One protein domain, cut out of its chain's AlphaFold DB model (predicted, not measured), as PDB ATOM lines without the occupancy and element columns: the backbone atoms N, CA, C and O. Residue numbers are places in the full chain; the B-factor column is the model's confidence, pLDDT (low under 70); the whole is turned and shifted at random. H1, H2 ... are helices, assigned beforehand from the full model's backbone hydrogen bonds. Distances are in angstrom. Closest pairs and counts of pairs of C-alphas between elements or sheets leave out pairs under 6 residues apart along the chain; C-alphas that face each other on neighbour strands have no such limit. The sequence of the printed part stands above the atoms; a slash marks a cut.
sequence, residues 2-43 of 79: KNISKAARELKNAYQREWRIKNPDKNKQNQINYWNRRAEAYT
ATOM      1  N   LYS A   2     128.706 103.104 175.669       64.75
ATOM      2  CA  LYS A   2     130.032 103.097 175.026       64.75
ATOM      3  C   LYS A   2     131.080 103.505 176.069       64.75
ATOM      4  O   LYS A   2     131.082 104.657 176.502       64.75
ATOM      5  N   ASN A   3     131.929 102.569 176.487       77.44
ATOM      6  CA  ASN A   3     133.058 102.839 177.379       77.44
ATOM      7  C   ASN A   3     134.132 103.609 176.603       77.44
ATOM      8  O   ASN A   3     134.948 103.022 175.900       77.44
ATOM      9  N   ILE A   4     134.090 104.939 176.678       83.06
ATOM     10  CA  ILE A   4     135.151 105.792 176.137       83.06
ATOM     11  C   ILE A   4     136.336 105.825 177.107       83.06
ATOM     12  O   ILE A   4     136.150 105.844 178.324       83.06
ATOM     13  N   SER A   5     137.556 105.866 176.566       90.31
ATOM     14  CA  SER A   5     138.778 106.050 177.359       90.31
ATOM     15  C   SER A   5     138.701 107.320 178.219       90.31
ATOM     16  O   SER A   5     138.080 108.316 177.831       90.31
ATOM     17  N   LYS A   6     139.371 107.313 179.379       91.44
ATOM     18  CA  LYS A   6     139.487 108.482 180.264       91.44
ATOM     19  C   LYS A   6     140.004 109.712 179.504       91.44
ATOM     20  O   LYS A   6     139.376 110.764 179.594       91.44
ATOM     21  N   ALA A   7     141.044 109.543 178.687       91.75
ATOM     22  CA  ALA A   7     141.612 110.618 177.870       91.75
ATOM     23  C   ALA A   7     140.591 111.182 176.863       91.75
ATOM     24  O   ALA A   7     140.444 112.393 176.721       91.75
ATOM     25  N   ALA A   8     139.805 110.312 176.220       90.88
ATOM     26  CA  ALA A   8     138.757 110.736 175.290       90.88
ATOM     27  C   ALA A   8     137.640 111.537 175.993       90.88
ATOM     28  O   ALA A   8     137.123 112.511 175.443       90.88
ATOM     29  N   ARG A   9     137.281 111.167 177.230       91.94
ATOM     30  CA  ARG A   9     136.319 111.918 178.054       91.94
ATOM     31  C   ARG A   9     136.865 113.282 178.479       91.94
ATOM     32  O   ARG A   9     136.118 114.258 178.459       91.94
ATOM     33  N   GLU A  10     138.141 113.356 178.846       94.00
ATOM     34  CA  GLU A  10     138.810 114.610 179.216       94.00
ATOM     35  C   GLU A  10     138.871 115.586 178.039       94.00
ATOM     36  O   GLU A  10     138.446 116.731 178.189       94.00
ATOM     37  N   LEU A  11     139.263 115.113 176.851       95.25
ATOM     38  CA  LEU A  11     139.261 115.914 175.621       95.25
ATOM     39  C   LEU A  11     137.865 116.455 175.288       95.25
ATOM     40  O   LEU A  11     137.700 117.651 175.042       95.25
ATOM     41  N   LYS A  12     136.830 115.606 175.352       94.44
ATOM     42  CA  LYS A  12     135.438 116.035 175.144       94.44
ATOM     43  C   LYS A  12     135.028 117.127 176.138       94.44
ATOM     44  O   LYS A  12     134.401 118.113 175.753       94.44
ATOM     45  N   ASN A  13     135.362 116.952 177.415       95.19
ATOM     46  CA  ASN A  13     135.022 117.916 178.456       95.19
ATOM     47  C   ASN A  13     135.755 119.253 178.261       95.19
ATOM     48  O   ASN A  13     135.142 120.301 178.466       95.19
ATOM     49  N   ALA A  14     137.032 119.230 177.863       96.19
ATOM     50  CA  ALA A  14     137.815 120.428 177.557       96.19
ATOM     51  C   ALA A  14     137.187 121.218 176.400       96.19
ATOM     52  O   ALA A  14     136.857 122.392 176.566       96.19
ATOM     53  N   TYR A  15     136.873 120.534 175.296       96.44
ATOM     54  CA  TYR A  15     136.169 121.126 174.158       96.44
ATOM     55  C   TYR A  15     134.841 121.787 174.569       96.44
ATOM     56  O   TYR A  15     134.564 122.934 174.223       96.44
ATOM     57  N   GLN A  16     134.022 121.100 175.372       95.06
ATOM     58  CA  GLN A  16     132.747 121.652 175.844       95.06
ATOM     59  C   GLN A  16     132.916 122.869 176.767       95.06
ATOM     60  O   GLN A  16     132.047 123.742 176.799       95.06
ATOM     61  N   ARG A  17     134.003 122.942 177.547       95.19
ATOM     62  CA  ARG A  17     134.318 124.122 178.369       95.19
ATOM     63  C   ARG A  17     134.664 125.315 177.488       95.19
ATOM     64  O   ARG A  17     134.034 126.357 177.645       95.19
ATOM     65  N   GLU A  18     135.578 125.145 176.539       96.25
ATOM     66  CA  GLU A  18     135.949 126.204 175.595       96.25
ATOM     67  C   GLU A  18     134.747 126.696 174.791       96.25
ATOM     68  O   GLU A  18     134.541 127.901 174.648       96.25
ATOM     69  N   TRP A  19     133.906 125.773 174.317       96.19
ATOM     70  CA  TRP A  19     132.692 126.130 173.595       96.19
ATOM     71  C   TRP A  19     131.746 126.978 174.454       96.19
ATOM     72  O   TRP A  19     131.237 127.984 173.968       96.19
ATOM     73  N   ARG A  20     131.545 126.639 175.738       95.75
ATOM     74  CA  ARG A  20     130.701 127.438 176.650       95.75
ATOM     75  C   ARG A  20     131.267 128.831 176.912       95.75
ATOM     76  O   ARG A  20     130.489 129.775 176.976       95.75
ATOM     77  N   ILE A  21     132.589 128.956 177.038       93.94
ATOM     78  CA  ILE A  21     133.264 130.253 177.212       93.94
ATOM     79  C   ILE A  21     133.053 131.128 175.972       93.94
ATOM     80  O   ILE A  21     132.733 132.303 176.101       93.94
ATOM     81  N   LYS A  22     133.173 130.541 174.776       95.69
ATOM     82  CA  LYS A  22     132.969 131.240 173.497       95.69
ATOM     83  C   LYS A  22     131.493 131.527 173.180       95.69
ATOM     84  O   LYS A  22     131.217 132.394 172.364       95.69
ATOM     85  N   ASN A  23     130.547 130.816 173.805       95.12
ATOM     86  CA  ASN A  23     129.105 130.917 173.531       95.12
ATOM     87  C   ASN A  23     128.280 131.158 174.818       95.12
ATOM     88  O   ASN A  23     127.394 130.354 175.147       95.12
ATOM     89  N   PRO A  24     128.537 132.247 175.568       93.44
ATOM     90  CA  PRO A  24     127.903 132.485 176.864       93.44
ATOM     91  C   PRO A  24     126.389 132.687 176.748       93.44
ATOM     92  O   PRO A  24     125.635 132.162 177.569       93.44
ATOM     93  N   ASP A  25     125.921 133.370 175.702       95.38
ATOM     94  CA  ASP A  25     124.494 133.644 175.510       95.38
ATOM     95  C   ASP A  25     123.713 132.376 175.184       95.38
ATOM     96  O   ASP A  25     122.645 132.138 175.747       95.38
ATOM     97  N   LYS A  26     124.285 131.477 174.373       93.19
ATOM     98  CA  LYS A  26     123.678 130.165 174.114       93.19
ATOM     99  C   LYS A  26     123.602 129.327 175.389       93.19
ATOM    100  O   LYS A  26     122.612 128.631 175.609       93.19
ATOM    101  N   ASN A  27     124.614 129.409 176.254       92.75
ATOM    102  CA  ASN A  27     124.603 128.729 177.547       92.75
ATOM    103  C   ASN A  27     123.541 129.308 178.502       92.75
ATOM    104  O   ASN A  27     122.870 128.544 179.198       92.75
ATOM    105  N   LYS A  28     123.342 130.634 178.520       93.94
ATOM    106  CA  LYS A  28     122.238 131.276 179.256       93.94
ATOM    107  C   LYS A  28     120.881 130.842 178.702       93.94
ATOM    108  O   LYS A  28     120.033 130.395 179.465       93.94
ATOM    109  N   GLN A  29     120.707 130.867 177.381       94.31
ATOM    110  CA  GLN A  29     119.462 130.449 176.734       94.31
ATOM    111  C   GLN A  29     119.120 128.988 177.035       94.31
ATOM    112  O   GLN A  29     117.966 128.664 177.289       94.31
ATOM    113  N   ASN A  30     120.109 128.091 177.039       93.75
ATOM    114  CA  ASN A  30     119.881 126.691 177.388       93.75
ATOM    115  C   ASN A  30     119.381 126.534 178.831       93.75
ATOM    116  O   ASN A  30     118.486 125.725 179.065       93.75
ATOM    117  N   GLN A  31     119.923 127.310 179.777       93.62
ATOM    118  CA  GLN A  31     119.446 127.322 181.164       93.62
ATOM    119  C   GLN A  31     118.017 127.856 181.255       93.62
ATOM    120  O   GLN A  31     117.175 127.207 181.866       93.62
ATOM    121  N   ILE A  32     117.724 128.978 180.591       96.12
ATOM    122  CA  ILE A  32     116.369 129.548 180.524       96.12
ATOM    123  C   ILE A  32     115.390 128.513 179.961       96.12
ATOM    124  O   ILE A  32     114.389 128.200 180.591       96.12
ATOM    125  N   ASN A  33     115.717 127.899 178.823       96.62
ATOM    126  CA  ASN A  33     114.877 126.880 178.196       96.62
ATOM    127  C   ASN A  33     114.665 125.658 179.098       96.62
ATOM    128  O   ASN A  33     113.590 125.067 179.089       96.62
ATOM    129  N   TYR A  34     115.692 125.241 179.842       95.19
ATOM    130  CA  TYR A  34     115.568 124.144 180.798       95.19
ATOM    131  C   TYR A  34     114.568 124.485 181.908       95.19
ATOM    132  O   TYR A  34     113.660 123.696 182.167       95.19
ATOM    133  N   TRP A  35     114.696 125.665 182.520       94.38
ATOM    134  CA  TRP A  35     113.806 126.093 183.598       94.38
ATOM    135  C   TRP A  35     112.389 126.393 183.119       94.38
ATOM    136  O   TRP A  35     111.452 126.008 183.807       94.38
ATOM    137  N   ASN A  36     112.216 126.964 181.925       94.81
ATOM    138  CA  ASN A  36     110.895 127.180 181.330       94.81
ATOM    139  C   ASN A  36     110.164 125.856 181.112       94.81
ATOM    140  O   ASN A  36     109.052 125.698 181.593       94.81
ATOM    141  N   ARG A  37     110.817 124.860 180.496       92.75
ATOM    142  CA  ARG A  37     110.215 123.523 180.333       92.75
ATOM    143  C   ARG A  37     109.871 122.883 181.669       92.75
ATOM    144  O   ARG A  37     108.853 122.214 181.796       92.75
ATOM    145  N   ARG A  38     110.741 123.058 182.668       91.88
ATOM    146  CA  ARG A  38     110.488 122.535 184.009       91.88
ATOM    147  C   ARG A  38     109.287 123.222 184.652       91.88
ATOM    148  O   ARG A  38     108.490 122.523 185.256       91.88
ATOM    149  N   ALA A  39     109.156 124.539 184.506       90.81
ATOM    150  CA  ALA A  39     108.027 125.313 185.010       90.81
ATOM    151  C   ALA A  39     106.719 124.948 184.293       90.81
ATOM    152  O   ALA A  39     105.713 124.728 184.954       90.81
ATOM    153  N   GLU A  40     106.745 124.790 182.967       88.62
ATOM    154  CA  GLU A  40     105.608 124.303 182.171       88.62
ATOM    155  C   GLU A  40     105.151 122.907 182.621       88.62
ATOM    156  O   GLU A  40     103.956 122.637 182.707       88.62
ATOM    157  N   ALA A  41     106.097 122.024 182.952       88.19
ATOM    158  CA  ALA A  41     105.807 120.691 183.475       88.19
ATOM    159  C   ALA A  41     105.470 120.672 184.980       88.19
ATOM    160  O   ALA A  41     105.083 119.624 185.501       88.19
ATOM    161  N   TYR A  42     105.630 121.790 185.700       92.19
ATOM    162  CA  TYR A  42     105.436 121.860 187.147       92.19
ATOM    163  C   TYR A  42     103.960 122.041 187.497       92.19
ATOM    164  O   TYR A  42     103.484 123.126 187.828       92.19
ATOM    165  N   THR A  43     103.225 120.939 187.386       93.31
ATOM    166  CA  THR A  43     101.790 120.898 187.653       93.31
ATOM    167  C   THR A  43     101.470 121.089 189.138       93.31
ATOM    168  O   THR A  43     102.296 120.843 190.016       93.31
TER     169      THR A  43
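AT A GLANCE: This is residues 2 to 43 of the 79 residues of the protein "Winged helix-turn-helix transcriptional regulator" of Bacteroidetes bacterium (UniProt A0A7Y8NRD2). Two helices of equal residue count, H1 and then H2, meet near their ends at a tight turn and open as a wide, flat V, nearly a right angle, with short tails at both far ends. The arms stand free over most of their length, with no core between them. The printed part has 42 residues, with two named helices and no named strand, and its class is all helix. It is extended, with a radius of gyration of the C-alphas of 14.7 A and spans of 42 by 27 by 8 A.

IN THESE COORDINATES: After residues 2 to 5, H1 runs from residue 6 to 22, 24.6 A from first to last C-alpha, beginning at C-alpha 6 (139.487, 108.482, 180.264). H2, residues 24 to 40, is 24.3 A long and ends at C-alpha 40 (105.608, 124.303, 182.171).

HOW THE PARTS SIT: H1 and H2 are close but not clearly touching; their closest C-alphas, of Arg 20 and Asn 27, are 6.3 A apart. Their lines are about perpendicular, at 84 degrees. In H1 and H2 every O i to N i+4 pair is within hydrogen-bond range.

THE WHOLE: The two C-alphas farthest apart, of Ala 7 and Thr 43, are 42.3 A apart. The printed part has no cut, and the link from H1 to H2, Asn 23, is tight. Mean pLDDT of the printed part is 92.4; residue 2 is under 70.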